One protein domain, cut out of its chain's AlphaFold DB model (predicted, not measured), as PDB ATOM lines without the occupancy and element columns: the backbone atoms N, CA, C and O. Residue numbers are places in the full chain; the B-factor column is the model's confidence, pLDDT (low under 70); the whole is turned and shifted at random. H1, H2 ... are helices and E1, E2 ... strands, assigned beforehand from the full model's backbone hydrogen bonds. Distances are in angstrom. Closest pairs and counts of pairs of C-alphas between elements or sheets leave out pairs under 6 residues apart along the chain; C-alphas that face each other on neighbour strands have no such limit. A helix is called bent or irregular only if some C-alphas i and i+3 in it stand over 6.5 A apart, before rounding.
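Overview. This is residues 2 to 14 and 29 to 232 of the 235 residues of an uncharacterized protein of Aphanomyces euteiches (UniProt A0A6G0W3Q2). A strongly twisted sheet of seven strands curls round the long helix H3, which is also part of a five-helix bundle, H3 to H7, reaching away from the sheet. The hairpin E8 and E9 lies near E1, H1 packs on H7, and H2 is farthest from the mean of the C-alphas. The printed part has 217 residues, with seven named helices and nine named strands in the order H1 E1 H2 E2 E3 E4 E5 E6 E7 H3 H4 H5 H6 E8 E9 H7; the class is mixed, helices and strands. The large sheet, E4 E3 E2 E1 E7 E6 E5, is antiparallel throughout. The whole is compact, with a radius of gyration of the C-alphas of 17.6 A, and spans 55 by 37 by 36 A.

Arrangement. Start with H1, residues 2 to 13, which touches H7, residues 215 to 230; their closest C-alphas are Leu 12 and Ala 225, 6.5 A. Past the cut, E1, residues 29 to 36, bends by 51 degrees at residue 33. H2, residues 40 to 43, touches no helix. E2, 52 to 58, E3, 63 to 68, and E4, 71 to 76, form a meander, each strand the antiparallel neighbour of the one before; E5, 81 to 84, E6, 89 to 94, and E7, 97 to 103, form another. Within hydrogen-bond range look for N 32 and O 55, 2.7 A, between E1 and E2, and N 35 and O 102, 2.8 A, between E1 and E7. H3, residues 106 to 126, is on the sheet. It forms a helical hairpin with H4, residues 134 to 151, closest at C-alphas Gly 114 and Phe 144, 6.1 A. H5, 163 to 175, and H6, 179 to 196, continue the up-and-down bundle, each helix running against the one before; H6 is irregular, only just, with C-alphas 192 and 195 6.8 A apart. E8, 199 to 203, and E9, 209 to 213, form a hairpin with N 200 and O 212 2.8 A apart. H7, the hub, touches H1, H3, H4 and H6. Every O i to N i+4 pair is within range in H3, H5 and H7, but 6 of 8 in H1, 13 of 14 in H4 and 12 of 14 in H6; H2 is too short.

Along the chain. Find C-alpha 2, where H1 begins, at (16.897, -11.035, 39.987). H3 runs 30.3 A from C-alpha 106 at (44.422, -14.438, 31.896); H6 runs 26.1 A, H4 25.7 A and E1 20.7 A. H7 ends at C-alpha 230, (25.917, -33.077, 46.983).

Size, cuts and confidence. The C-alphas farthest apart, Gly 47 and Asn 180, are 56.9 A apart. Residues 15 to 28 are not printed, a gap of 17.6 A between C-alphas 14 and 29. H4 to H5 is a long link. Mean pLDDT of the printed part is 86.3; 29 residues are under 70, among them 40 to 50.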
ATOM      1  N   SER A   2      17.225  -9.766  39.297       60.62
ATOM      2  CA  SER A   2      16.897 -11.035  39.987       60.62
ATOM      3  C   SER A   2      16.398 -12.165  39.062       60.62
ATOM      4  O   SER A   2      17.035 -13.205  38.994       60.62
ATOM      5  N   ALA A   3      15.381 -11.930  38.221       65.25
ATOM      6  CA  ALA A   3      14.775 -12.978  37.382       65.25
ATOM      7  C   ALA A   3      15.737 -13.714  36.418       65.25
ATOM      8  O   ALA A   3      15.488 -14.856  36.042       65.25
ATOM      9  N   ARG A   4      16.837 -13.082  35.985       72.56
ATOM     10  CA  ARG A   4      17.811 -13.715  35.075       72.56
ATOM     11  C   ARG A   4      18.871 -14.521  35.827       72.56
ATOM     12  O   ARG A   4      19.310 -15.542  35.313       72.56
ATOM     13  N   LEU A   5      19.211 -14.108  37.047       68.44
ATOM     14  CA  LEU A   5      19.991 -14.922  37.983       68.44
ATOM     15  C   LEU A   5      19.169 -16.124  38.457       68.44
ATOM     16  O   LEU A   5      19.674 -17.241  38.464       68.44
ATOM     17  N   THR A   6      17.872 -15.925  38.712       70.69
ATOM     18  CA  THR A   6      16.926 -17.020  38.948       70.69
ATOM     19  C   THR A   6      16.896 -17.976  37.762       70.69
ATOM     20  O   THR A   6      16.950 -19.176  37.978       70.69
ATOM     21  N   LYS A   7      16.904 -17.473  36.515       69.00
ATOM     22  CA  LYS A   7      16.996 -18.318  35.311       69.00
ATOM     23  C   LYS A   7      18.326 -19.082  35.220       69.00
ATOM     24  O   LYS A   7      18.328 -20.242  34.834       69.00
ATOM     25  N   LEU A   8      19.459 -18.472  35.576       73.06
ATOM     26  CA  LEU A   8      20.752 -19.175  35.630       73.06
ATOM     27  C   LEU A   8      20.729 -20.311  36.667       73.06
ATOM     28  O   LEU A   8      21.235 -21.395  36.396       73.06
ATOM     29  N   ASN A   9      20.083 -20.093  37.813       72.56
ATOM     30  CA  ASN A   9      19.876 -21.140  38.812       72.56
ATOM     31  C   ASN A   9      18.812 -22.164  38.388       72.56
ATOM     32  O   ASN A   9      18.964 -23.339  38.694       72.56
ATOM     33  N   SER A  10      17.769 -21.777  37.648       58.97
ATOM     34  CA  SER A  10      16.752 -22.714  37.153       58.97
ATOM     35  C   SER A  10      17.297 -23.625  36.053       58.97
ATOM     36  O   SER A  10      16.911 -24.786  35.969       58.97
ATOM     37  N   VAL A  11      18.296 -23.166  35.288       65.19
ATOM     38  CA  VAL A  11      19.091 -24.026  34.391       65.19
ATOM     39  C   VAL A  11      19.723 -25.202  35.161       65.19
ATOM     40  O   VAL A  11      19.963 -26.245  34.550       65.19
ATOM     41  N   LEU A  12      19.949 -25.086  36.475       62.09
ATOM     42  CA  LEU A  12      20.442 -26.176  37.327       62.09
ATOM     43  C   LEU A  12      19.336 -27.112  37.839       62.09
ATOM     44  O   LEU A  12      19.655 -28.236  38.219       62.09
ATOM     45  N   LEU A  13      18.077 -26.661  37.878       56.34
ATOM     46  CA  LEU A  13      16.993 -27.320  38.614       56.34
ATOM     47  C   LEU A  13      15.932 -27.979  37.719       56.34
ATOM     48  O   LEU A  13      15.413 -29.009  38.128       56.34
ATOM     49  N   ASP A  14      15.664 -27.475  36.505       49.69
ATOM     50  CA  ASP A  14      14.537 -27.970  35.694       49.69
ATOM     51  C   ASP A  14      14.906 -28.433  34.269       49.69
ATOM     52  O   ASP A  14      15.292 -27.619  33.414       49.69
ATOM     53  N   GLY A  29      24.971 -16.901  28.361       92.94
ATOM     54  CA  GLY A  29      26.250 -17.368  27.854       92.94
ATOM     55  C   GLY A  29      27.326 -16.304  27.904       92.94
ATOM     56  O   GLY A  29      27.053 -15.138  28.183       92.94
ATOM     57  N   THR A  30      28.554 -16.718  27.634       93.25
ATOM     58  CA  THR A  30      29.730 -15.856  27.728       93.25
ATOM     59  C   THR A  30      30.436 -15.828  26.380       93.25
ATOM     60  O   THR A  30      30.722 -16.880  25.804       93.25
ATOM     61  N   ALA A  31      30.688 -14.624  25.866       93.50
ATOM     62  CA  ALA A  31      31.414 -14.415  24.623       93.50
ATOM     63  C   ALA A  31      32.882 -14.100  24.907       93.50
ATOM     64  O   ALA A  31      33.210 -13.339  25.816       93.50
ATOM     65  N   PHE A  32      33.753 -14.662  24.083       93.94
ATOM     66  CA  PHE A  32      35.191 -14.504  24.162       93.94
ATOM     67  C   PHE A  32      35.773 -14.254  22.776       93.94
ATOM     68  O   PHE A  32      35.243 -14.704  21.758       93.94
ATOM     69  N   SER A  33      36.909 -13.570  22.759       92.25
ATOM     70  CA  SER A  33      37.755 -13.410  21.585       92.25
ATOM     71  C   SER A  33      39.103 -14.054  21.877       92.25
ATOM     72  O   SER A  33      39.675 -13.845  22.951       92.25
ATOM     73  N   ALA A  34      39.597 -14.860  20.944       92.38
ATOM     74  CA  ALA A  34      40.900 -15.494  21.064       92.38
ATOM     75  C   ALA A  34      41.571 -15.658  19.700       92.38
ATOM     76  O   ALA A  34      40.921 -15.859  18.677       92.38
ATOM     77  N   THR A  35      42.899 -15.638  19.682       90.50
ATOM     78  CA  THR A  35      43.685 -15.961  18.493       90.50
ATOM     79  C   THR A  35      43.896 -17.469  18.407       90.50
ATOM     80  O   THR A  35      44.423 -18.088  19.334       90.50
ATOM     81  N   SER A  36      43.506 -18.062  17.280       88.31
ATOM     82  CA  SER A  36      43.703 -19.484  16.990       88.31
ATOM     83  C   SER A  36      45.152 -19.787  16.582       88.31
ATOM     84  O   SER A  36      45.694 -19.152  15.672       88.31
ATOM     85  N   ASN A  37      45.764 -20.781  17.237       82.94
ATOM     86  CA  ASN A  37      47.119 -21.284  16.985       82.94
ATOM     87  C   ASN A  37      48.136 -20.151  16.747       82.94
ATOM     88  O   ASN A  37      48.697 -20.050  15.646       82.94
ATOM     89  N   PRO A  38      48.360 -19.253  17.724       74.12
ATOM     90  CA  PRO A  38      49.258 -18.128  17.516       74.12
ATOM     91  C   PRO A  38      50.679 -18.627  17.264       74.12
ATOM     92  O   PRO A  38      51.216 -19.462  17.997       74.12
ATOM     93  N   SER A  39      51.288 -18.087  16.220       73.25
ATOM     94  CA  SER A  39      52.710 -18.242  15.948       73.25
ATOM     95  C   SER A  39      53.538 -17.450  16.964       73.25
ATOM     96  O   SER A  39      53.023 -16.611  17.706       73.25
ATOM     97  N   LEU A  40      54.851 -17.693  17.006       69.31
ATOM     98  CA  LEU A  40      55.750 -16.886  17.836       69.31
ATOM     99  C   LEU A  40      55.731 -15.407  17.421       69.31
ATOM    100  O   LEU A  40      55.812 -14.548  18.289       69.31
ATOM    101  N   LEU A  41      55.551 -15.109  16.130       68.06
ATOM    102  CA  LEU A  41      55.494 -13.742  15.601       68.06
ATOM    103  C   LEU A  41      54.228 -12.995  16.045       68.06
ATOM    104  O   LEU A  41      54.311 -11.823  16.415       68.06
ATOM    105  N   ASP A  42      53.094 -13.700  16.134       65.69
ATOM    106  CA  ASP A  42      51.838 -13.145  16.663       65.69
ATOM    107  C   ASP A  42      51.998 -12.669  18.118       65.69
ATOM    108  O   ASP A  42      51.343 -11.724  18.548       65.69
ATOM    109  N   ARG A  43      52.907 -13.284  18.889       63.75
ATOM    110  CA  ARG A  43      53.181 -12.885  20.280       63.75
ATOM    111  C   ARG A  43      53.973 -11.584  20.393       63.75
ATOM    112  O   ARG A  43      53.891 -10.937  21.433       63.75
ATOM    113  N   PHE A  44      54.733 -11.220  19.361       64.88
ATOM    114  CA  PHE A  44      55.539  -9.997  19.331       64.88
ATOM    115  C   PHE A  44      54.841  -8.838  18.606       64.88
ATOM    116  O   PHE A  44      55.430  -7.768  18.495       64.88
ATOM    117  N   ASN A  45      53.600  -9.024  18.134       63.22
ATOM    118  CA  ASN A  45      52.893  -8.068  17.270       63.22
ATOM    119  C   ASN A  45      53.699  -7.685  16.010       63.22
ATOM    120  O   ASN A  45      53.569  -6.574  15.499       63.22
ATOM    121  N   ILE A  46      54.545  -8.593  15.508       53.66
ATOM    122  CA  ILE A  46      55.356  -8.370  14.304       53.66
ATOM    123  C   ILE A  46      54.662  -9.078  13.135       53.66
ATOM    124  O   ILE A  46      54.753 -10.297  13.010       53.66
ATOM    125  N   GLY A  47      53.973  -8.314  12.280       58.34
ATOM    126  CA  GLY A  47      53.303  -8.807  11.067       58.34
ATOM    127  C   GLY A  47      51.781  -8.613  11.056       58.34
ATOM    128  O   GLY A  47      51.221  -7.919  11.903       58.34
ATOM    129  N   HIS A  48      51.107  -9.211  10.067       57.19
ATOM    130  CA  HIS A  48      49.644  -9.208   9.983       57.19
ATOM    131  C   HIS A  48      49.049 -10.041  11.124       57.19
ATOM    132  O   HIS A  48      49.249 -11.253  11.171       57.19
ATOM    133  N   GLN A  49      48.316  -9.390  12.034       63.22
ATOM    134  CA  GLN A  49      47.613 -10.074  13.120       63.22
ATOM    135  C   GLN A  49      46.618 -11.086  12.547       63.22
ATOM    136  O   GLN A  49      45.796 -10.750  11.690       63.22
ATOM    137  N   LYS A  50      46.688 -12.332  13.027       68.19
ATOM    138  CA  LYS A  50      45.695 -13.355  12.691       68.19
ATOM    139  C   LYS A  50      44.284 -12.889  13.072       68.19
ATOM    140  O   LYS A  50      44.124 -12.231  14.102       68.19
ATOM    141  N   PRO A  51      43.258 -13.266  12.291       70.94
ATOM    142  CA  PRO A  51      41.883 -12.920  12.610       70.94
ATOM    143  C   PRO A  51      41.482 -13.497  13.970       70.94
ATOM    144  O   PRO A  51      41.786 -14.650  14.299       70.94
ATOM    145  N   ASN A  52      40.781 -12.684  14.757       83.00
ATOM    146  CA  ASN A  52      40.238 -13.110  16.037       83.00
ATOM    147  C   ASN A  52      39.143 -14.155  15.821       83.00
ATOM    148  O   ASN A  52      38.181 -13.934  15.088       83.00
ATOM    149  N   THR A  53      39.293 -15.295  16.488       89.88
ATOM    150  CA  THR A  53      38.255 -16.316  16.584       89.88
ATOM    151  C   THR A  53      37.286 -15.912  17.686       89.88
ATOM    152  O   THR A  53      37.702 -15.668  18.823       89.88
ATOM    153  N   LYS A  54      35.994 -15.852  17.361       92.38
ATOM    154  CA  LYS A  54      34.946 -15.585  18.348       92.38
ATOM    155  C   LYS A  54      34.476 -16.908  18.929       92.38
ATOM    156  O   LYS A  54      34.128 -17.823  18.189       92.38
ATOM    157  N   ILE A  55      34.488 -17.012  20.249       94.25
ATOM    158  CA  ILE A  55      34.067 -18.209  20.972       94.25
ATOM    159  C   ILE A  55      32.896 -17.819  21.862       94.25
ATOM    160  O   ILE A  55      32.997 -16.877  22.641       94.25
ATOM    161  N   PHE A  56      31.791 -18.543  21.771       94.69
ATOM    162  CA  PHE A  56      30.623 -18.334  22.613       94.69
ATOM    163  C   PHE A  56      30.288 -19.613  23.369       94.69
ATOM    164  O   PHE A  56      30.104 -20.663  22.759       94.69
ATOM    165  N   VAL A  57      30.211 -19.519  24.694       95.25
ATOM    166  CA  VAL A  57      29.807 -20.622  25.573       95.25
ATOM    167  C   VAL A  57      28.380 -20.355  26.027       95.25
ATOM    168  O   VAL A  57      28.143 -19.479  26.858       95.25
ATOM    169  N   GLU A  58      27.423 -21.102  25.489       93.44
ATOM    170  CA  GLU A  58      26.018 -20.967  25.846       93.44
ATOM    171  C   GLU A  58      25.675 -21.881  27.031       93.44
ATOM    172  O   GLU A  58      25.507 -23.094  26.893       93.44
ATOM    173  N   ILE A  59      25.528 -21.287  28.215       91.56
ATOM    174  CA  ILE A  59      25.270 -22.005  29.470       91.56
ATOM    175  C   ILE A  59      23.878 -22.650  29.470       91.56
ATOM    176  O   ILE A  59      23.686 -23.741  30.011       91.56
ATOM    177  N   SER A  60      22.891 -22.006  28.838       86.44
ATOM    178  CA  SER A  60      21.522 -22.527  28.753       86.44
ATOM    179  C   SER A  60      21.429 -23.844  27.980       86.44
ATOM    180  O   SER A  60      20.826 -24.805  28.477       86.44
ATOM    181  N   SER A  61      21.996 -23.896  26.775       87.19
ATOM    182  CA  SER A  61      21.916 -25.051  25.866       87.19
ATOM    183  C   SER A  61      23.033 -26.070  26.098       87.19
ATOM    184  O   SER A  61      22.853 -27.255  25.839       87.19
ATOM    185  N   GLY A  62      24.155 -25.615  26.645       89.56
ATOM    186  CA  GLY A  62      25.357 -26.399  26.859       89.56
ATOM    187  C   GLY A  62      26.239 -26.565  25.621       89.56
ATOM    188  O   GLY A  62      26.974 -27.548  25.492       89.56
ATOM    189  N   LEU A  63      26.152 -25.601  24.708       92.94
ATOM    190  CA  LEU A  63      26.878 -25.576  23.445       92.94
ATOM    191  C   LEU A  63      28.031 -24.570  23.486       92.94
ATOM    192  O   LEU A  63      27.976 -23.547  24.168       92.94
ATOM    193  N   ILE A  64      29.074 -24.862  22.717       94.25
ATOM    194  CA  ILE A  64      30.196 -23.974  22.436       94.25
ATOM    195  C   ILE A  64      30.192 -23.706  20.934       94.25
ATOM    196  O   ILE A  64      30.328 -24.635  20.136       94.25
ATOM    197  N   SER A  65      30.059 -22.440  20.556       93.38
ATOM    198  CA  SER A  65      30.155 -21.978  19.173       93.38
ATOM    199  C   SER A  65      31.514 -21.323  18.953       93.38
ATOM    200  O   SER A  65      31.890 -20.417  19.690       93.38
ATOM    201  N   ILE A  66      32.257 -21.770  17.946       92.12
ATOM    202  CA  ILE A  66      33.568 -21.237  17.565       92.12
ATOM    203  C   ILE A  66      33.454 -20.724  16.131       92.12
ATOM    204  O   ILE A  66      33.356 -21.519  15.197       92.12
ATOM    205  N   ALA A  67      33.456 -19.405  15.963       89.62
ATOM    206  CA  ALA A  67      33.400 -18.738  14.669       89.62
ATOM    207  C   ALA A  67      34.802 -18.282  14.236       89.62
ATOM    208  O   ALA A  67      35.455 -17.483  14.914       89.62
ATOM    209  N   SER A  68      35.248 -18.800  13.094       82.50
ATOM    210  CA  SER A  68      36.436 -18.378  12.341       82.50
ATOM    211  C   SER A  68      35.981 -17.802  10.994       82.50
ATOM    212  O   SER A  68      34.875 -18.125  10.578       82.50
ATOM    213  N   CYS A  69      36.798 -16.979  10.321       72.38
ATOM    214  CA  CYS A  69      36.421 -16.136   9.164       72.38
ATOM    215  C   CYS A  69      35.333 -16.694   8.225       72.38
ATOM    216  O   CYS A  69      34.419 -15.952   7.883       72.38
ATOM    217  N   ASP A  70      35.395 -17.981   7.868       73.31
ATOM    218  CA  ASP A  70      34.491 -18.592   6.883       73.31
ATOM    219  C   ASP A  70      33.584 -19.700   7.454       73.31
ATOM    220  O   ASP A  70      32.838 -20.341   6.714       73.31
ATOM    221  N   SER A  71      33.653 -19.995   8.758       81.50
ATOM    222  CA  SER A  71      32.890 -21.103   9.347       81.50
ATOM    223  C   SER A  71      32.593 -20.927  10.833       81.50
ATOM    224  O   SER A  71      33.408 -20.422  11.603       81.50
ATOM    225  N   THR A  72      31.424 -21.414  11.252       87.56
ATOM    226  CA  THR A  72      31.062 -21.548  12.667       87.56
ATOM    227  C   THR A  72      30.911 -23.022  13.006       87.56
ATOM    228  O   THR A  72      30.046 -23.708  12.464       87.56
ATOM    229  N   ALA A  73      31.755 -23.516  13.907       89.44
ATOM    230  CA  ALA A  73      31.628 -24.851  14.469       89.44
ATOM    231  C   ALA A  73      30.827 -24.779  15.770       89.44
ATOM    232  O   ALA A  73      31.185 -24.022  16.669       89.44
ATOM    233  N   VAL A  74      29.776 -25.587  15.890       91.69
ATOM    234  CA  VAL A  74      29.003 -25.736  17.131       91.69
ATOM    235  C   VAL A  74      29.270 -27.121  17.704       91.69
ATOM    236  O   VAL A  74      29.163 -28.125  16.997       91.69
ATOM    237  N   VAL A  75      29.666 -27.184  18.972       92.12
ATOM    238  CA  VAL A  75      30.044 -28.426  19.655       92.12
ATOM    239  C   VAL A  75      29.413 -28.456  21.041       92.12
ATOM    240  O   VAL A  75      29.344 -27.432  21.714       92.12
ATOM    241  N   ALA A  76      28.963 -29.624  21.496       91.62
ATOM    242  CA  ALA A  76      28.497 -29.774  22.869       91.62
ATOM    243  C   ALA A  76      29.680 -29.700  23.850       91.62
ATOM    244  O   ALA A  76      30.726 -30.310  23.617       91.62
ATOM    245  N   ALA A  77      29.531 -28.974  24.960       89.69
ATOM    246  CA  ALA A  77      30.635 -28.766  25.902       89.69
ATOM    247  C   ALA A  77      31.134 -30.073  26.548       89.69
ATOM    248  O   ALA A  77      32.311 -30.195  26.878       89.69
ATOM    249  N   ASN A  78      30.266 -31.079  26.685       88.00
ATOM    250  CA  ASN A  78      30.626 -32.413  27.178       88.00
ATOM    251  C   ASN A  78      31.461 -33.246  26.181       88.00
ATOM    252  O   ASN A  78      31.968 -34.298  26.549       88.00
ATOM    253  N   GLN A  79      31.625 -32.789  24.935       90.31
ATOM    254  CA  GLN A  79      32.459 -33.438  23.915       90.31
ATOM    255  C   GLN A  79      33.855 -32.814  23.791       90.31
ATOM    256  O   GLN A  79      34.642 -33.232  22.934       90.31
ATOM    257  N   VAL A  80      34.163 -31.799  24.604       92.12
ATOM    258  CA  VAL A  80      35.464 -31.128  24.599       92.12
ATOM    259  C   VAL A  80      36.156 -31.271  25.945       92.12
ATOM    260  O   VAL A  80      35.517 -31.326  26.986       92.12
ATOM    261  N   CYS A  81      37.481 -31.292  25.932       92.62
ATOM    262  CA  CYS A  81      38.311 -31.117  27.116       92.62
ATOM    263  C   CYS A  81      39.028 -29.776  26.979       92.62
ATOM    264  O   CYS A  81      39.647 -29.513  25.944       92.62
ATOM    265  N   VAL A  82      38.917 -28.927  27.999       94.44
ATOM    266  CA  VAL A  82      39.576 -27.620  28.038       94.44
ATOM    267  C   VAL A  82      40.620 -27.594  29.138       94.44
ATOM    268  O   VAL A  82      40.393 -28.113  30.226       94.44
ATOM    269  N   GLU A  83      41.767 -26.996  28.849       94.25
ATOM    270  CA  GLU A  83      42.889 -26.924  29.781       94.25
ATOM    271  C   GLU A  83      43.618 -25.593  29.609       94.25
ATOM    272  O   GLU A  83      43.950 -25.198  28.489       94.25
ATOM    273  N   LEU A  84      43.887 -24.895  30.711       93.00
ATOM    274  CA  LEU A  84      44.701 -23.686  30.688       93.00
ATOM    275  C   LEU A  84      46.181 -24.067  30.529       93.00
ATOM    276  O   LEU A  84      46.788 -24.651  31.420       93.00
ATOM    277  N   VAL A  85      46.784 -23.700  29.401       91.56
ATOM    278  CA  VAL A  85      48.190 -23.971  29.087       91.56
ATOM    279  C   VAL A  85      48.975 -22.666  29.167       91.56
ATOM    280  O   VAL A  85      49.030 -21.872  28.230       91.56
ATOM    281  N   GLY A  86      49.607 -22.413  30.309       87.62
ATOM    282  CA  GLY A  86      50.382 -21.191  30.536       87.62
ATOM    283  C   GLY A  86      49.520 -19.994  30.951       87.62
ATOM    284  O   GLY A  86      48.542 -20.139  31.680       87.62
ATOM    285  N   LYS A  87      49.918 -18.772  30.558       88.25
ATOM    286  CA  LYS A  87      49.344 -17.541  31.139       88.25
ATOM    287  C   LYS A  87      47.951 -17.185  30.623       88.25
ATOM    288  O   LYS A  87      47.122 -16.785  31.425       88.25
ATOM    289  N   LYS A  88      47.714 -17.279  29.314       92.25
ATOM    290  CA  LYS A  88      46.472 -16.827  28.656       92.25
ATOM    291  C   LYS A  88      46.054 -17.719  27.483       92.25
ATOM    292  O   LYS A  88      45.277 -17.303  26.631       92.25
ATOM    293  N   THR A  89      46.625 -18.917  27.399       93.38
ATOM    294  CA  THR A  89      46.355 -19.864  26.317       93.38
ATOM    295  C   THR A  89      45.544 -21.019  26.869       93.38
ATOM    296  O   THR A  89      45.878 -21.552  27.919       93.38
ATOM    297  N   VAL A  90      44.494 -21.406  26.159       95.81
ATOM    298  CA  VAL A  90      43.660 -22.556  26.483       95.81
ATOM    299  C   VAL A  90      43.774 -23.558  25.351       95.81
ATOM    300  O   VAL A  90      43.666 -23.213  24.173       95.81
ATOM    301  N   ARG A  91      44.007 -24.808  25.717       95.56
ATOM    302  CA  ARG A  91      43.946 -25.955  24.827       95.56
ATOM    303  C   ARG A  91      42.521 -26.484  24.825       95.56
ATOM    304  O   ARG A  91      41.977 -26.766  25.886       95.56
ATOM    305  N   ILE A  92      41.943 -26.645  23.639       94.56
ATOM    306  CA  ILE A  92      40.664 -27.329  23.440       94.56
ATOM    307  C   ILE A  92      40.949 -28.626  22.686       94.56
ATOM    308  O   ILE A  92      41.426 -28.603  21.550       94.56
ATOM    309  N   ARG A  93      40.665 -29.765  23.320       93.31
ATOM    310  CA  ARG A  93      40.748 -31.099  22.713       93.31
ATOM    311  C   ARG A  93      39.351 -31.624  22.420       93.31
ATOM    312  O   ARG A  93      38.493 -31.629  23.296       93.31
ATOM    313  N   ARG A  94      39.142 -32.113  21.200       89.56
ATOM    314  CA  ARG A  94      37.914 -32.779  20.748       89.56
ATOM    315  C   ARG A  94      38.289 -34.060  20.021       89.56
ATOM    316  O   ARG A  94      38.865 -33.996  18.936       89.56
ATOM    317  N   SER A  95      37.939 -35.212  20.589       82.94
ATOM    318  CA  SER A  95      38.234 -36.541  20.029       82.94
ATOM    319  C   SER A  95      39.704 -36.692  19.585       82.94
ATOM    320  O   SER A  95      40.559 -36.944  20.424       82.94
ATOM    321  N   LYS A  96      40.008 -36.523  18.287       79.88
ATOM    322  CA  LYS A  96      41.359 -36.644  17.697       79.88
ATOM    323  C   LYS A  96      41.998 -35.305  17.297       79.88
ATOM    324  O   LYS A  96      43.074 -35.300  16.712       79.88
ATOM    325  N   SER A  97      41.330 -34.188  17.565       86.38
ATOM    326  CA  SER A  97      41.806 -32.840  17.246       86.38
ATOM    327  C   SER A  97      42.132 -32.060  18.514       86.38
ATOM    328  O   SER A  97      41.393 -32.125  19.497       86.38
ATOM    329  N   GLU A  98      43.223 -31.306  18.472       90.56
ATOM    330  CA  GLU A  98      43.624 -30.358  19.506       90.56
ATOM    331  C   GLU A  98      43.882 -29.002  18.858       90.56
ATOM    332  O   GLU A  98      44.471 -28.924  17.778       90.56
ATOM    333  N   GLN A  99      43.453 -27.936  19.528       91.50
ATOM    334  CA  GLN A  99      43.687 -26.575  19.078       91.50
ATOM    335  C   GLN A  99      43.993 -25.655  20.257       91.50
ATOM    336  O   GLN A  99      43.399 -25.780  21.331       91.50
ATOM    337  N   LEU A 100      44.934 -24.732  20.056       92.75
ATOM    338  CA  LEU A 100      45.311 -23.737  21.052       92.75
ATOM    339  C   LEU A 100      44.644 -22.401  20.733       92.75
ATOM    340  O   LEU A 100      44.704 -21.918  19.603       92.75
ATOM    341  N   TYR A 101      44.075 -21.781  21.759       93.00
ATOM    342  CA  TYR A 101      43.454 -20.466  21.687       93.00
ATOM    343  C   TYR A 101      44.109 -19.542  22.697       93.00
ATOM    344  O   TYR A 101      44.163 -19.848  23.886       93.00
ATOM    345  N   THR A 102      44.614 -18.405  22.240       93.50
ATOM    346  CA  THR A 102      45.232 -17.405  23.111       93.50
ATOM    347  C   THR A 102      44.297 -16.223  23.278       93.50
ATOM    348  O   THR A 102      43.953 -15.558  22.308       93.50
ATOM    349  N   PHE A 103      43.903 -15.974  24.520       92.69
ATOM    350  CA  PHE A 103      42.999 -14.904  24.918       92.69
ATOM    351  C   PHE A 103      43.780 -13.606  25.149       92.69
ATOM    352  O   PHE A 103      45.013 -13.605  25.283       92.69
ATOM    353  N   ASP A 104      43.058 -12.492  25.240       90.00
ATOM    354  CA  ASP A 104      43.667 -11.177  25.459       90.00
ATOM    355  C   ASP A 104      44.382 -11.106  26.811       90.00
ATOM    356  O   ASP A 104      45.523 -10.640  26.902       90.00
ATOM    357  N   ASN A 105      43.755 -11.653  27.853       90.75
ATOM    358  CA  ASN A 105      44.280 -11.677  29.213       90.75
ATOM    359  C   ASN A 105      43.957 -13.002  29.934       90.75
ATOM    360  O   ASN A 105      43.180 -13.826  29.451       90.75
ATOM    361  N   ARG A 106      44.589 -13.211  31.099       92.75
ATOM    362  CA  ARG A 106      44.422 -14.438  31.896       92.75
ATOM    363  C   ARG A 106      43.016 -14.577  32.478       92.75
ATOM    364  O   ARG A 106      42.515 -15.693  32.505       92.75
ATOM    365  N   VAL A 107      42.382 -13.474  32.890       92.88
ATOM    366  CA  VAL A 107      41.013 -13.488  33.439       92.88
ATOM    367  C   VAL A 107      40.062 -14.130  32.434       92.88
ATOM    368  O   VAL A 107      39.382 -15.085  32.781       92.88
ATOM    369  N   LEU A 108      40.094 -13.698  31.170       93.12
ATOM    370  CA  LEU A 108      39.234 -14.247  30.117       93.12
ATOM    371  C   LEU A 108      39.506 -15.730  29.840       93.12
ATOM    372  O   LEU A 108      38.568 -16.492  29.622       93.12
ATOM    373  N   ALA A 109      40.772 -16.157  29.871       95.25
ATOM    374  CA  ALA A 109      41.119 -17.567  29.704       95.25
ATOM    375  C   ALA A 109      40.559 -18.434  30.849       95.25
ATOM    376  O   ALA A 109      40.019 -19.511  30.601       95.25
ATOM    377  N   VAL A 110      40.649 -17.950  32.093       95.81
ATOM    378  CA  VAL A 110      40.102 -18.629  33.279       95.81
ATOM    379  C   VAL A 110      38.569 -18.610  33.268       95.81
ATOM    380  O   VAL A 110      37.954 -19.638  33.538       95.81
ATOM    381  N   GLU A 111      37.931 -17.492  32.900       95.06
ATOM    382  CA  GLU A 111      36.471 -17.407  32.725       95.06
ATOM    383  C   GLU A 111      35.973 -18.396  31.670       95.06
ATOM    384  O   GLU A 111      34.977 -19.081  31.899       95.06
ATOM    385  N   PHE A 112      36.680 -18.516  30.544       96.31
ATOM    386  CA  PHE A 112      36.342 -19.475  29.499       96.31
ATOM    387  C   PHE A 112      36.393 -20.917  30.013       96.31
ATOM    388  O   PHE A 112      35.406 -21.643  29.893       96.31
ATOM    389  N   VAL A 113      37.509 -21.322  30.630       96.75
ATOM    390  CA  VAL A 113      37.655 -22.670  31.205       96.75
ATOM    391  C   VAL A 113      36.574 -22.924  32.260       96.75
ATOM    392  O   VAL A 113      35.877 -23.938  32.200       96.75
ATOM    393  N   GLY A 114      36.365 -21.970  33.171       95.88
ATOM    394  CA  GLY A 114      35.363 -22.061  34.229       95.88
ATOM    395  C   GLY A 114      33.935 -22.204  33.698       95.88
ATOM    396  O   GLY A 114      33.164 -22.988  34.261       95.88
ATOM    397  N   ALA A 115      33.598 -21.498  32.611       96.31
ATOM    398  CA  ALA A 115      32.297 -21.563  31.947       96.31
ATOM    399  C   ALA A 115      32.074 -22.907  31.251       96.31
ATOM    400  O   ALA A 115      31.020 -23.513  31.429       96.31
ATOM    401  N   VAL A 116      33.069 -23.414  30.517       96.06
ATOM    402  CA  VAL A 116      32.978 -24.733  29.874       96.06
ATOM    403  C   VAL A 116      32.811 -25.839  30.917       96.06
ATOM    404  O   VAL A 116      31.900 -26.653  30.794       96.06
ATOM    405  N   GLN A 117      33.617 -25.826  31.981       95.31
ATOM    406  CA  GLN A 117      33.497 -26.783  33.086       95.31
ATOM    407  C   GLN A 117      32.132 -26.706  33.779       95.31
ATOM    408  O   GLN A 117      31.555 -27.737  34.109       95.31
ATOM    409  N   LEU A 118      31.588 -25.498  33.992       95.25
ATOM    410  CA  LEU A 118      30.238 -25.347  34.543       95.25
ATOM    411  C   LEU A 118      29.220 -26.044  33.640       95.25
ATOM    412  O   LEU A 118      28.420 -26.837  34.116       95.25
ATOM    413  N   VAL A 119      29.264 -25.792  32.333       93.81
ATOM    414  CA  VAL A 119      28.343 -26.431  31.391       93.81
ATOM    415  C   VAL A 119      28.483 -27.954  31.397       93.81
ATOM    416  O   VAL A 119      27.475 -28.662  31.376       93.81
ATOM    417  N   GLN A 120      29.711 -28.466  31.449       92.50
ATOM    418  CA  GLN A 120      29.975 -29.901  31.558       92.50
ATOM    419  C   GLN A 120      29.363 -30.485  32.833       92.50
ATOM    420  O   GLN A 120      28.683 -31.507  32.767       92.50
ATOM    421  N   HIS A 121      29.524 -29.805  33.972       92.19
ATOM    422  CA  HIS A 121      28.921 -30.210  35.241       92.19
ATOM    423  C   HIS A 121      27.392 -30.210  35.164       92.19
ATOM    424  O   HIS A 121      26.760 -31.190  35.546       92.19
ATOM    425  N   ILE A 122      26.785 -29.167  34.595       91.25
ATOM    426  CA  ILE A 122      25.333 -29.091  34.378       91.25
ATOM    427  C   ILE A 122      24.853 -30.252  33.505       91.25
ATOM    428  O   ILE A 122      23.842 -30.884  33.810       91.25
ATOM    429  N   SER A 123      25.580 -30.558  32.429       88.88
ATOM    430  CA  SER A 123      25.272 -31.697  31.566       88.88
ATOM    431  C   SER A 123      25.351 -33.021  32.330       88.88
ATOM    432  O   SER A 123      24.460 -33.851  32.164       88.88
ATOM    433  N   ALA A 124      26.371 -33.209  33.171       87.88
ATOM    434  CA  ALA A 124      26.548 -34.412  33.985       87.88
ATOM    435  C   ALA A 124      25.473 -34.547  35.077       87.88
ATOM    436  O   ALA A 124      25.024 -35.648  35.383       87.88
ATOM    437  N   LEU A 125      25.003 -33.432  35.643       87.88
ATOM    438  CA  LEU A 125      23.861 -33.446  36.554       87.88
ATOM    439  C   LEU A 125      22.585 -33.862  35.814       87.88
ATOM    440  O   LEU A 125      21.783 -34.617  36.355       87.88
ATOM    441  N   ARG A 126      22.379 -33.424  34.574       84.69
ATOM    442  CA  ARG A 126      21.180 -33.805  33.809       84.69
ATOM    443  C   ARG A 126      21.185 -35.252  33.324       84.69
ATOM    444  O   ARG A 126      20.109 -35.804  33.120       84.69
ATOM    445  N   SER A 127      22.348 -35.867  33.121       79.69
ATOM    446  CA  SER A 127      22.404 -37.293  32.798       79.69
ATOM    447  C   SER A 127      22.009 -38.137  34.012       79.69
ATOM    448  O   SER A 127      22.445 -37.878  35.129       79.69
ATOM    449  N   SER A 128      21.193 -39.173  33.786       60.50
ATOM    450  CA  SER A 128      20.822 -40.167  34.810       60.50
ATOM    451  C   SER A 128      21.986 -41.086  35.204       60.50
ATOM    452  O   SER A 128      21.880 -41.837  36.174       60.50
ATOM    453  N   GLU A 129      23.085 -41.067  34.448       58.94
ATOM    454  CA  GLU A 129      24.326 -41.718  34.849       58.94
ATOM    455  C   GLU A 129      24.844 -41.009  36.099       58.94
ATOM    456  O   GLU A 129      24.868 -39.778  36.132       58.94
ATOM    457  N   LYS A 130      25.187 -41.783  37.146       54.81
ATOM    458  CA  LYS A 130      25.721 -41.273  38.422       54.81
ATOM    459  C   LYS A 130      26.638 -40.105  38.108       54.81
ATOM    460  O   LYS A 130      27.597 -40.316  37.378       54.81
ATOM    461  N   ALA A 131      26.311 -38.912  38.601       59.50
ATOM    462  CA  ALA A 131      27.076 -37.708  38.326       59.50
ATOM    463  C   ALA A 131      28.532 -37.960  38.759       59.50
ATOM    464  O   ALA A 131      28.880 -37.938  39.937       59.50
ATOM    465  N   GLN A 132      29.370 -38.375  37.809       59.53
ATOM    466  CA  GLN A 132      30.734 -38.772  38.101       59.53
ATOM    467  C   GLN A 132      31.534 -37.500  38.370       59.53
ATOM    468  O   GLN A 132      31.306 -36.453  37.763       59.53
ATOM    469  N   GLY A 133      32.456 -37.594  39.327       84.94
ATOM    470  CA  GLY A 133      33.419 -36.535  39.592       84.94
ATOM    471  C   GLY A 133      32.920 -35.396  40.482       84.94
ATOM    472  O   GLY A 133      33.327 -34.269  40.250       84.94
ATOM    473  N   LEU A 134      32.102 -35.630  41.522       89.12
ATOM    474  CA  LEU A 134      31.801 -34.590  42.535       89.12
ATOM    475  C   LEU A 134      33.079 -33.887  43.020       89.12
ATOM    476  O   LEU A 134      33.171 -32.661  42.989       89.12
ATOM    477  N   LEU A 135      34.075 -34.683  43.413       91.88
ATOM    478  CA  LEU A 135      35.373 -34.183  43.850       91.88
ATOM    479  C   LEU A 135      36.087 -33.392  42.747       91.88
ATOM    480  O   LEU A 135      36.688 -32.363  43.027       91.88
ATOM    481  N   GLU A 136      36.015 -33.855  41.499       92.62
ATOM    482  CA  GLU A 136      36.597 -33.160  40.348       92.62
ATOM    483  C   GLU A 136      35.915 -31.807  40.114       92.62
ATOM    484  O   GLU A 136      36.591 -30.798  39.961       92.62
ATOM    485  N   GLN A 137      34.583 -31.740  40.175       93.12
ATOM    486  CA  GLN A 137      33.840 -30.492  39.988       93.12
ATOM    487  C   GLN A 137      34.063 -29.495  41.125       93.12
ATOM    488  O   GLN A 137      34.143 -28.285  40.891       93.12
ATOM    489  N   LEU A 138      34.210 -29.987  42.355       94.56
ATOM    490  CA  LEU A 138      34.574 -29.148  43.489       94.56
ATOM    491  C   LEU A 138      36.011 -28.620  43.353       94.56
ATOM    492  O   LEU A 138      36.222 -27.425  43.542       94.56
ATOM    493  N   LYS A 139      36.969 -29.453  42.923       95.31
ATOM    494  CA  LYS A 139      38.342 -29.015  42.607       95.31
ATOM    495  C   LYS A 139      38.377 -27.988  41.476       95.31
ATOM    496  O   LYS A 139      38.967 -26.935  41.649       95.31
ATOM    497  N   ASN A 140      37.647 -28.216  40.385       94.75
ATOM    498  CA  ASN A 140      37.505 -27.248  39.291       94.75
ATOM    499  C   ASN A 140      36.919 -25.905  39.773       94.75
ATOM    500  O   ASN A 140      37.229 -24.842  39.237       94.75
ATOM    501  N   THR A 141      36.027 -25.939  40.767       95.81
ATOM    502  CA  THR A 141      35.453 -24.730  41.376       95.81
ATOM    503  C   THR A 141      36.463 -24.014  42.271       95.81
ATOM    504  O   THR A 141      36.538 -22.788  42.218       95.81
ATOM    505  N   LEU A 142      37.256 -24.765  43.040       95.56
ATOM    506  CA  LEU A 142      38.365 -24.246  43.838       95.56
ATOM    507  C   LEU A 142      39.436 -23.596  42.951       95.56
ATOM    508  O   LEU A 142      39.727 -22.423  43.149       95.56
ATOM    509  N   GLU A 143      39.921 -24.288  41.920       94.44
ATOM    510  CA  GLU A 143      40.922 -23.763  40.976       94.44
ATOM    511  C   GLU A 143      40.450 -22.457  40.316       94.44
ATOM    512  O   GLU A 143      41.193 -21.479  40.215       94.44
ATOM    513  N   PHE A 144      39.176 -22.395  39.910       94.88
ATOM    514  CA  PHE A 144      38.584 -21.163  39.387       94.88
ATOM    515  C   PHE A 144      38.600 -20.030  40.424       94.88
ATOM    516  O   PHE A 144      38.919 -18.886  40.089       94.88
ATOM    517  N   ALA A 145      38.248 -20.333  41.677       93.38
ATOM    518  CA  ALA A 145      38.225 -19.355  42.754       93.38
ATOM    519  C   ALA A 145      39.630 -18.853  43.114       93.38
ATOM    520  O   ALA A 145      39.789 -17.652  43.305       93.38
ATOM    521  N   GLU A 146      40.638 -19.725  43.151       93.00
ATOM    522  CA  GLU A 146      42.044 -19.382  43.409       93.00
ATOM    523  C   GLU A 146      42.630 -18.470  42.324       93.00
ATOM    524  O   GLU A 146      43.286 -17.467  42.617       93.00
ATOM    525  N   GLU A 147      42.361 -18.766  41.053       91.62
ATOM    526  CA  GLU A 147      42.797 -17.908  39.952       91.62
ATOM    527  C   GLU A 147      42.134 -16.526  40.045       91.62
ATOM    528  O   GLU A 147      42.800 -15.485  40.005       91.62
ATOM    529  N   MET A 148      40.814 -16.491  40.241       89.75
ATOM    530  CA  MET A 148      40.069 -15.236  40.358       89.75
ATOM    531  C   MET A 148      40.390 -14.457  41.638       89.75
ATOM    532  O   MET A 148      40.351 -13.224  41.622       89.75
ATOM    533  N   TRP A 149      40.805 -15.143  42.707       85.25
ATOM    534  CA  TRP A 149      41.265 -14.550  43.963       85.25
ATOM    535  C   TRP A 149      42.319 -13.467  43.742       85.25
ATOM    536  O   TRP A 149      42.267 -12.368  44.314       85.25
ATOM    537  N   THR A 150      43.262 -13.786  42.858       82.94
ATOM    538  CA  THR A 150      44.379 -12.917  42.505       82.94
ATOM    539  C   THR A 150      44.014 -12.012  41.334       82.94
ATOM    540  O   THR A 150      44.238 -10.803  41.389       82.94
ATOM    541  N   LEU A 151      43.433 -12.575  40.273       84.06
ATOM    542  CA  LEU A 151      43.278 -11.878  38.996       84.06
ATOM    543  C   LEU A 151      42.127 -10.873  38.978       84.06
ATOM    544  O   LEU A 151      42.271  -9.795  38.404       84.06
ATOM    545  N   ALA A 152      41.008 -11.199  39.624       77.81
ATOM    546  CA  ALA A 152      39.864 -10.303  39.774       77.81
ATOM    547  C   ALA A 152      39.959  -9.451  41.054       77.81
ATOM    548  O   ALA A 152      39.002  -8.768  41.420       77.81
ATOM    549  N   LEU A 153      41.117  -9.480  41.732       78.38
ATOM    550  CA  LEU A 153      41.398  -8.753  42.971       78.38
ATOM    551  C   LEU A 153      40.396  -9.049  44.100       78.38
ATOM    552  O   LEU A 153      40.211  -8.211  44.983       78.38
ATOM    553  N   TRP A 154      39.770 -10.234  44.114       79.19
ATOM    554  CA  TRP A 154      38.850 -10.616  45.192       79.19
ATOM    555  C   TRP A 154      39.547 -10.635  46.556       79.19
ATOM    556  O   TRP A 154      38.937 -10.263  47.552       79.19
ATOM    557  N   SER A 155      40.849 -10.927  46.588       69.38
ATOM    558  CA  SER A 155      41.706 -10.786  47.775       69.38
ATOM    559  C   SER A 155      41.683  -9.402  48.432       69.38
ATOM    560  O   SER A 155      41.930  -9.282  49.630       69.38
ATOM    561  N   LYS A 156      41.375  -8.341  47.676       71.31
ATOM    562  CA  LYS A 156      41.286  -6.964  48.188       71.31
ATOM    563  C   LYS A 156      39.885  -6.592  48.661       71.31
ATOM    564  O   LYS A 156      39.666  -5.475  49.126       71.31
ATOM    565  N   LEU A 157      38.928  -7.501  48.520       72.75
ATOM    566  CA  LEU A 157      37.531  -7.270  48.825       72.75
ATOM    567  C   LEU A 157      37.167  -8.055  50.098       72.75
ATOM    568  O   LEU A 157      37.187  -9.283  50.135       72.75
ATOM    569  N   PHE A 158      36.803  -7.329  51.158       62.06
ATOM    570  CA  PHE A 158      36.481  -7.886  52.481       62.06
ATOM    571  C   PHE A 158      35.482  -9.070  52.483       62.06
ATOM    572  O   PHE A 158      35.715 -10.019  53.232       62.06
ATOM    573  N   PRO A 159      34.418  -9.103  51.647       69.50
ATOM    574  CA  PRO A 159      33.464 -10.218  51.643       69.50
ATOM    575  C   PRO A 159      34.067 -11.578  51.266       69.50
ATOM    576  O   PRO A 159      33.455 -12.612  51.533       69.50
ATOM    577  N   TYR A 160      35.245 -11.589  50.641       68.81
ATOM    578  CA  TYR A 160      35.811 -12.789  50.039       68.81
ATOM    579  C   TYR A 160      36.888 -13.450  50.900       68.81
ATOM    580  O   TYR A 160      37.271 -14.565  50.580       68.81
ATOM    581  N   ALA A 161      37.309 -12.841  52.018       71.00
ATOM    582  CA  ALA A 161      38.438 -13.235  52.883       71.00
ATOM    583  C   ALA A 161      38.489 -14.703  53.374       71.00
ATOM    584  O   ALA A 161      39.432 -15.053  54.069       71.00
ATOM    585  N   ARG A 162      37.467 -15.523  53.092       84.31
ATOM    586  CA  ARG A 162      37.406 -16.953  53.439       84.31
ATOM    587  C   ARG A 162      36.922 -17.865  52.305       84.31
ATOM    588  O   ARG A 162      36.527 -19.000  52.563       84.31
ATOM    589  N   LEU A 163      36.796 -17.348  51.082       89.38
ATOM    590  CA  LEU A 163      36.195 -18.082  49.963       89.38
ATOM    591  C   LEU A 163      37.003 -19.341  49.638       89.38
ATOM    592  O   LEU A 163      36.435 -20.429  49.575       89.38
ATOM    593  N   VAL A 164      38.313 -19.175  49.449       91.62
ATOM    594  CA  VAL A 164      39.223 -20.262  49.072       91.62
ATOM    595  C   VAL A 164      39.305 -21.282  50.205       91.62
ATOM    596  O   VAL A 164      39.031 -22.453  49.970       91.62
ATOM    597  N   GLU A 165      39.508 -20.838  51.447       92.50
ATOM    598  CA  GLU A 165      39.609 -21.730  52.610       92.50
ATOM    599  C   GLU A 165      38.320 -22.537  52.841       92.50
ATOM    600  O   GLU A 165      38.355 -23.694  53.267       92.50
ATOM    601  N   SER A 166      37.155 -21.946  52.545       93.94
ATOM    602  CA  SER A 166      35.870 -22.652  52.642       93.94
ATOM    603  C   SER A 166      35.735 -23.724  51.558       93.94
ATOM    604  O   SER A 166      35.234 -24.812  51.834       93.94
ATOM    605  N   LEU A 167      36.196 -23.450  50.334       95.31
ATOM    606  CA  LEU A 167      36.197 -24.430  49.246       95.31
ATOM    607  C   LEU A 167      37.199 -25.565  49.508       95.31
ATOM    608  O   LEU A 167      36.854 -26.728  49.301       95.31
ATOM    609  N   GLU A 168      38.391 -25.261  50.027       96.31
ATOM    610  CA  GLU A 168      39.371 -26.263  50.473       96.31
ATOM    611  C   GLU A 168      38.791 -27.160  51.569       96.31
ATOM    612  O   GLU A 168      38.851 -28.386  51.472       96.31
ATOM    613  N   SER A 169      38.146 -26.562  52.575       96.06
ATOM    614  CA  SER A 169      37.487 -27.312  53.648       96.06
ATOM    615  C   SER A 169      36.399 -28.237  53.095       96.06
ATOM    616  O   SER A 169      36.324 -29.403  53.481       96.06
ATOM    617  N   ALA A 170      35.592 -27.761  52.141       95.88
ATOM    618  CA  ALA A 170      34.593 -28.592  51.472       95.88
ATOM    619  C   ALA A 170      35.229 -29.785  50.735       95.88
ATOM    620  O   ALA A 170      34.689 -30.890  50.793       95.88
ATOM    621  N   VAL A 171      36.388 -29.602  50.086       96.00
ATOM    622  CA  VAL A 171      37.140 -30.707  49.461       96.00
ATOM    623  C   VAL A 171      37.545 -31.738  50.511       96.00
ATOM    624  O   VAL A 171      37.361 -32.937  50.288       96.00
ATOM    625  N   THR A 172      38.057 -31.294  51.661       96.75
ATOM    626  CA  THR A 172      38.432 -32.183  52.768       96.75
ATOM    627  C   THR A 172      37.235 -32.969  53.302       96.75
ATOM    628  O   THR A 172      37.352 -34.180  53.489       96.75
ATOM    629  N   PHE A 173      36.076 -32.330  53.489       95.62
ATOM    630  CA  PHE A 173      34.859 -33.012  53.944       95.62
ATOM    631  C   PHE A 173      34.372 -34.064  52.942       95.62
ATOM    632  O   PHE A 173      34.106 -35.199  53.334       95.62
ATOM    633  N   VAL A 174      34.348 -33.745  51.642       93.31
ATOM    634  CA  VAL A 174      33.983 -34.714  50.590       93.31
ATOM    635  C   VAL A 174      34.953 -35.900  50.561       93.31
ATOM    636  O   VAL A 174      34.516 -37.043  50.456       93.31
ATOM    637  N   LEU A 175      36.262 -35.659  50.698       93.19
ATOM    638  CA  LEU A 175      37.267 -36.728  50.774       93.19
ATOM    639  C   LEU A 175      37.093 -37.621  52.010       93.19
ATOM    640  O   LEU A 175      37.341 -38.822  51.930       93.19
ATOM    641  N   ALA A 176      36.658 -37.046  53.131       93.38
ATOM    642  CA  ALA A 176      36.355 -37.772  54.360       93.38
ATOM    643  C   ALA A 176      34.991 -38.495  54.326       93.38
ATOM    644  O   ALA A 176      34.670 -39.230  55.258       93.38
ATOM    645  N   GLY A 177      34.190 -38.305  53.270       91.00
ATOM    646  CA  GLY A 177      32.842 -38.864  53.146       91.00
ATOM    647  C   GLY A 177      31.755 -38.083  53.893       91.00
ATOM    648  O   GLY A 177      30.601 -38.516  53.907       91.00
ATOM    649  N   ASP A 178      32.084 -36.927  54.473       93.69
ATOM    650  CA  ASP A 178      31.144 -36.053  55.179       93.69
ATOM    651  C   ASP A 178      30.451 -35.082  54.207       93.69
ATOM    652  O   ASP A 178      30.749 -33.889  54.114       93.69
ATOM    653  N   HIS A 179      29.521 -35.630  53.429       92.56
ATOM    654  CA  HIS A 179      28.793 -34.886  52.401       92.56
ATOM    655  C   HIS A 179      27.822 -33.848  52.988       92.56
ATOM    656  O   HIS A 179      27.565 -32.840  52.334       92.56
ATOM    657  N   ASN A 180      27.319 -34.058  54.212       93.75
ATOM    658  CA  ASN A 180      26.386 -33.142  54.874       93.75
ATOM    659  C   ASN A 180      27.089 -31.849  55.294       93.75
ATOM    660  O   ASN A 180      26.644 -30.762  54.931       93.75
ATOM    661  N   THR A 181      28.239 -31.955  55.966       94.56
ATOM    662  CA  THR A 181      29.013 -30.766  56.352       94.56
ATOM    663  C   THR A 181      29.505 -30.005  55.120       94.56
ATOM    664  O   THR A 181      29.467 -28.772  55.088       94.56
ATOM    665  N   ALA A 182      29.919 -30.723  54.065       94.75
ATOM    666  CA  ALA A 182      30.270 -30.102  52.789       94.75
ATOM    667  C   ALA A 182      29.079 -29.357  52.159       94.75
ATOM    668  O   ALA A 182      29.256 -28.257  51.633       94.75
ATOM    669  N   PHE A 183      27.875 -29.936  52.218       95.50
ATOM    670  CA  PHE A 183      26.652 -29.330  51.697       95.50
ATOM    671  C   PHE A 183      26.324 -28.023  52.424       95.50
ATOM    672  O   PHE A 183      26.216 -26.986  51.769       95.50
ATOM    673  N   ASP A 184      26.245 -28.050  53.756       95.38
ATOM    674  CA  ASP A 184      25.887 -26.880  54.567       95.38
ATOM    675  C   ASP A 184      26.887 -25.732  54.374       95.38
ATOM    676  O   ASP A 184      26.504 -24.567  54.217       95.38
ATOM    677  N   LEU A 185      28.183 -26.060  54.322       95.62
ATOM    678  CA  LEU A 185      29.241 -25.083  54.084       95.62
ATOM    679  C   LEU A 185      29.095 -24.412  52.712       95.62
ATOM    680  O   LEU A 185      29.183 -23.186  52.613       95.62
ATOM    681  N   LEU A 186      28.876 -25.198  51.655       95.31
ATOM    682  CA  LEU A 186      28.768 -24.681  50.291       95.31
ATOM    683  C   LEU A 186      27.449 -23.939  50.040       95.31
ATOM    684  O   LEU A 186      27.454 -22.953  49.302       95.31
ATOM    685  N   ASP A 187      26.340 -24.348  50.660       94.75
ATOM    686  CA  ASP A 187      25.069 -23.626  50.548       94.75
ATOM    687  C   ASP A 187      25.140 -22.267  51.262       94.75
ATOM    688  O   ASP A 187      24.769 -21.239  50.685       94.75
ATOM    689  N   ALA A 188      25.755 -22.214  52.449       93.69
ATOM    690  CA  ALA A 188      26.039 -20.956  53.139       93.69
ATOM    691  C   ALA A 188      26.970 -20.043  52.317       93.69
ATOM    692  O   ALA A 188      26.757 -18.827  52.231       93.69
ATOM    693  N   LEU A 189      27.990 -20.625  51.676       92.69
ATOM    694  CA  LEU A 189      28.907 -19.910  50.788       92.69
ATOM    695  C   LEU A 189      28.164 -19.325  49.579       92.69
ATOM    696  O   LEU A 189      28.319 -18.143  49.267       92.69
ATOM    697  N   HIS A 190      27.301 -20.117  48.939       93.06
ATOM    698  CA  HIS A 190      26.439 -19.657  47.854       93.06
ATOM    699  C   HIS A 190      25.530 -18.507  48.312       93.06
ATOM    700  O   HIS A 190      25.483 -17.473  47.646       93.06
ATOM    701  N   GLY A 191      24.869 -18.635  49.467       90.12
ATOM    702  CA  GLY A 191      24.010 -17.592  50.034       90.12
ATOM    703  C   GLY A 191      24.735 -16.263  50.279       90.12
ATOM    704  O   GLY A 191      24.141 -15.198  50.115       90.12
ATOM    705  N   ARG A 192      26.036 -16.306  50.595       88.62
ATOM    706  CA  ARG A 192      26.875 -15.110  50.761       88.62
ATOM    707  C   ARG A 192      27.224 -14.432  49.436       88.62
ATOM    708  O   ARG A 192      27.227 -13.206  49.379       88.62
ATOM    709  N   PHE A 193      27.533 -15.195  48.386       85.56
ATOM    710  CA  PHE A 193      28.023 -14.633  47.117       85.56
ATOM    711  C   PHE A 193      26.937 -14.376  46.076       85.56
ATOM    712  O   PHE A 193      27.086 -13.479  45.246       85.56
ATOM    713  N   TYR A 194      25.820 -15.098  46.136       88.44
ATOM    714  CA  TYR A 194      24.701 -14.925  45.213       88.44
ATOM    715  C   TYR A 194      24.162 -13.479  45.142       88.44
ATOM    716  O   TYR A 194      23.914 -13.009  44.033       88.44
ATOM    717  N   PRO A 195      24.052 -12.707  46.244       88.19
ATOM    718  CA  PRO A 195      23.643 -11.299  46.177       88.19
ATOM    719  C   PRO A 195      24.590 -10.397  45.370       88.19
ATOM    720  O   PRO A 195      24.178  -9.337  44.901       88.19
ATOM    721  N   HIS A 196      25.851 -10.802  45.207       85.06
ATOM    722  CA  HIS A 196      26.866 -10.081  44.438       85.06
ATOM    723  C   HIS A 196      26.959 -10.561  42.982       85.06
ATOM    724  O   HIS A 196      27.635  -9.936  42.161       85.06
ATOM    725  N   ALA A 197      26.278 -11.657  42.640       88.44
ATOM    726  CA  ALA A 197      26.180 -12.139  41.274       88.44
ATOM    727  C   ALA A 197      25.342 -11.174  40.428       88.44
ATOM    728  O   ALA A 197      24.271 -10.720  40.827       88.44
ATOM    729  N   SER A 198      25.807 -10.883  39.216       89.06
ATOM    730  CA  SER A 198      25.044 -10.096  38.247       89.06
ATOM    731  C   SER A 198      25.211 -10.629  36.828       89.06
ATOM    732  O   SER A 198      26.201 -11.290  36.499       89.06
ATOM    733  N   VAL A 199      24.202 -10.357  36.001       90.38
ATOM    734  CA  VAL A 199      24.170 -10.681  34.574       90.38
ATOM    735  C   VAL A 199      23.880  -9.411  33.784       90.38
ATOM    736  O   VAL A 199      22.991  -8.634  34.145       90.38
ATOM    737  N   HIS A 200      24.611  -9.212  32.697       90.56
ATOM    738  CA  HIS A 200      24.497  -8.042  31.836       90.56
ATOM    739  C   HIS A 200      23.856  -8.425  30.510       90.56
ATOM    740  O   HIS A 200      24.085  -9.511  29.989       90.56
ATOM    741  N   LYS A 201      23.029  -7.537  29.958       89.88
ATOM    742  CA  LYS A 201      22.501  -7.712  28.604       89.88
ATOM    743  C   LYS A 201      23.619  -7.405  27.609       89.88
ATOM    744  O   LYS A 201      24.210  -6.332  27.686       89.88
ATOM    745  N   ALA A 202      23.857  -8.315  26.679       89.06
ATOM    746  CA  ALA A 202      24.821  -8.170  25.602       89.06
ATOM    747  C   ALA A 202      24.169  -8.533  24.259       89.06
ATOM    748  O   ALA A 202      23.066  -9.087  24.210       89.06
ATOM    749  N   ILE A 203      24.818  -8.141  23.166       87.19
ATOM    750  CA  ILE A 203      24.311  -8.306  21.803       87.19
ATOM    751  C   ILE A 203      25.403  -9.005  20.990       87.19
ATOM    752  O   ILE A 203      26.573  -8.637  21.085       87.19
ATOM    753  N   HIS A 204      25.027 -10.051  20.263       83.88
ATOM    754  CA  HIS A 204      25.876 -10.743  19.298       83.88
ATOM    755  C   HIS A 204      26.080  -9.892  18.039       83.88
ATOM    756  O   HIS A 204      25.350  -8.935  17.790       83.88
ATOM    757  N   ASP A 205      27.039 -10.265  17.194       79.88
ATOM    758  CA  ASP A 205      27.275  -9.546  15.933       79.88
ATOM    759  C   ASP A 205      26.096  -9.650  14.951       79.88
ATOM    760  O   ASP A 205      25.914  -8.773  14.113       79.88
ATOM    761  N   ASP A 206      25.283 -10.704  15.064       80.56
ATOM    762  CA  ASP A 206      24.064 -10.912  14.274       80.56
ATOM    763  C   ASP A 206      22.849 -10.126  14.811       80.56
ATOM    764  O   ASP A 206      21.738 -10.255  14.299       80.56
ATOM    765  N   GLY A 207      23.046  -9.311  15.854       82.62
ATOM    766  CA  GLY A 207      22.001  -8.526  16.508       82.62
ATOM    767  C   GLY A 207      21.166  -9.305  17.529       82.62
ATOM    768  O   GLY A 207      20.297  -8.713  18.178       82.62
ATOM    769  N   SER A 208      21.417 -10.604  17.721       85.38
ATOM    770  CA  SER A 208      20.712 -11.398  18.727       85.38
ATOM    771  C   SER A 208      21.153 -11.024  20.148       85.38
ATOM    772  O   SER A 208      22.289 -10.630  20.407       85.38
ATOM    773  N   VAL A 209      20.222 -11.096  21.101       88.12
ATOM    774  CA  VAL A 209      20.449 -10.663  22.487       88.12
ATOM    775  C   VAL A 209      20.742 -11.863  23.377       88.12
ATOM    776  O   VAL A 209      19.938 -12.796  23.439       88.12
ATOM    777  N   TYR A 210      21.811 -11.766  24.166       89.81
ATOM    778  CA  TYR A 210      22.154 -12.731  25.209       89.81
ATOM    779  C   TYR A 210      22.398 -12.044  26.558       89.81
ATOM    780  O   TYR A 210      22.518 -10.818  26.655       89.81
ATOM    781  N   PHE A 211      22.443 -12.833  27.629       91.31
ATOM    782  CA  PHE A 211      22.799 -12.364  28.966       91.31
ATOM    783  C   PHE A 211      24.136 -12.952  29.406       91.31
ATOM    784  O   PHE A 211      24.265 -14.164  29.568       91.31
ATOM    785  N   GLN A 212      25.107 -12.073  29.642       91.81
ATOM    786  CA  GLN A 212      26.451 -12.425  30.066       91.81
ATOM    787  C   GLN A 212      26.560 -12.435  31.593       91.81
ATOM    788  O   GLN A 212      26.349 -11.390  32.218       91.81
ATOM    789  N   PRO A 213      26.892 -13.574  32.223       93.12
ATOM    790  CA  PRO A 213      27.211 -13.596  33.641       93.12
ATOM    791  C   PRO A 213      28.558 -12.921  33.906       93.12
ATOM    792  O   PRO A 213      29.519 -13.095  33.163       93.12
ATOM    793  N   THR A 214      28.633 -12.178  35.007       91.19
ATOM    794  CA  THR A 214      29.918 -11.787  35.607       91.19
ATOM    795  C   THR A 214      30.670 -13.018  36.119       91.19
ATOM    796  O   THR A 214      30.044 -14.035  36.429       91.19
ATOM    797  N   HIS A 215      31.990 -12.931  36.316       89.75
ATOM    798  CA  HIS A 215      32.751 -13.997  36.990       89.75
ATOM    799  C   HIS A 215      32.178 -14.365  38.365       89.75
ATOM    800  O   HIS A 215      32.268 -15.519  38.775       89.75
ATOM    801  N   MET A 216      31.547 -13.413  39.063       89.62
ATOM    802  CA  MET A 216      30.887 -13.676  40.341       89.62
ATOM    803  C   MET A 216      29.621 -14.514  40.165       89.62
ATOM    804  O   MET A 216      29.400 -15.473  40.898       89.62
ATOM    805  N   ALA A 217      28.808 -14.200  39.151       92.06
ATOM    806  CA  ALA A 217      27.668 -15.037  38.795       92.06
ATOM    807  C   ALA A 217      28.103 -16.433  38.336       92.06
ATOM    808  O   ALA A 217      27.433 -17.413  38.657       92.06
ATOM    809  N   LEU A 218      29.241 -16.535  37.645       93.94
ATOM    810  CA  LEU A 218      29.815 -17.815  37.252       93.94
ATOM    811  C   LEU A 218      30.278 -18.633  38.469       93.94
ATOM    812  O   LEU A 218      29.949 -19.814  38.552       93.94
ATOM    813  N   LEU A 219      30.962 -18.011  39.437       93.81
ATOM    814  CA  LEU A 219      31.333 -18.650  40.704       93.81
ATOM    815  C   LEU A 219      30.095 -19.150  41.455       93.81
ATOM    816  O   LEU A 219      30.038 -20.318  41.832       93.81
ATOM    817  N   ALA A 220      29.096 -18.283  41.648       93.56
ATOM    818  CA  ALA A 220      27.867 -18.636  42.350       93.56
ATOM    819  C   ALA A 220      27.163 -19.824  41.675       93.56
ATOM    820  O   ALA A 220      26.758 -20.764  42.355       93.56
ATOM    821  N   ALA A 221      27.098 -19.838  40.340       94.31
ATOM    822  CA  ALA A 221      26.538 -20.957  39.589       94.31
ATOM    823  C   ALA A 221      27.351 -22.255  39.751       94.31
ATOM    824  O   ALA A 221      26.752 -23.318  39.908       94.31
ATOM    825  N   LYS A 222      28.693 -22.189  39.769       95.81
ATOM    826  CA  LYS A 222      29.556 -23.357  40.040       95.81
ATOM    827  C   LYS A 222      29.333 -23.907  41.450       95.81
ATOM    828  O   LYS A 222      29.087 -25.101  41.591       95.81
ATOM    829  N   ILE A 223      29.318 -23.049  42.475       95.62
ATOM    830  CA  ILE A 223      29.024 -23.467  43.857       95.62
ATOM    831  C   ILE A 223      27.632 -24.107  43.922       95.62
ATOM    832  O   ILE A 223      27.483 -25.201  44.464       95.62
ATOM    833  N   ARG A 224      26.616 -23.483  43.310       94.94
ATOM    834  CA  ARG A 224      25.253 -24.024  43.305       94.94
ATOM    835  C   ARG A 224      25.167 -25.383  42.613       94.94
ATOM    836  O   ARG A 224      24.473 -26.262  43.113       94.94
ATOM    837  N   ALA A 225      25.876 -25.578  41.502       93.88
ATOM    838  CA  ALA A 225      25.936 -26.869  40.824       93.88
ATOM    839  C   ALA A 225      26.542 -27.956  41.729       93.88
ATOM    840  O   ALA A 225      26.044 -29.081  41.752       93.88
ATOM    841  N   VAL A 226      27.570 -27.631  42.525       94.31
ATOM    842  CA  VAL A 226      28.144 -28.572  43.506       94.31
ATOM    843  C   VAL A 226      27.169 -28.864  44.647       94.31
ATOM    844  O   VAL A 226      27.010 -30.026  44.999       94.31
ATOM    845  N   VAL A 227      26.460 -27.862  45.172       94.38
ATOM    846  CA  VAL A 227      25.416 -28.063  46.199       94.38
ATOM    847  C   VAL A 227      24.319 -29.007  45.690       94.38
ATOM    848  O   VAL A 227      23.959 -29.965  46.368       94.38
ATOM    849  N   VAL A 228      23.836 -28.801  44.459       92.44
ATOM    850  CA  VAL A 228      22.858 -29.700  43.815       92.44
ATOM    851  C   VAL A 228      23.429 -31.109  43.630       92.44
ATOM    852  O   VAL A 228      22.709 -32.091  43.792       92.44
ATOM    853  N   HIS A 229      24.720 -31.225  43.311       91.56
ATOM    854  CA  HIS A 229      25.401 -32.513  43.199       91.56
ATOM    855  C   HIS A 229      25.453 -33.236  44.555       91.56
ATOM    856  O   HIS A 229      25.067 -34.399  44.639       91.56
ATOM    857  N   LEU A 230      25.871 -32.546  45.618       91.06
ATOM    858  CA  LEU A 230      25.917 -33.077  46.983       91.06
ATOM    859  C   LEU A 230      24.547 -33.535  47.474       91.06
ATOM    860  O   LEU A 230      24.454 -34.615  48.046       91.06
ATOM    861  N   GLY A 231      23.485 -32.789  47.150       88.81
ATOM    862  CA  GLY A 231      22.103 -33.150  47.482       88.81
ATOM    863  C   GLY A 231      21.654 -34.526  46.966       88.81
ATOM    864  O   GLY A 231      20.672 -35.072  47.456       88.81
ATOM    865  N   ARG A 232      22.370 -35.121  45.998       86.62
ATOM    866  CA  ARG A 232      22.120 -36.494  45.518       86.62
ATOM    867  C   ARG A 232      22.699 -37.583  46.421       86.62
ATOM    868  O   ARG A 232      22.356 -38.746  46.234       86.62
TER     869      ARG A 232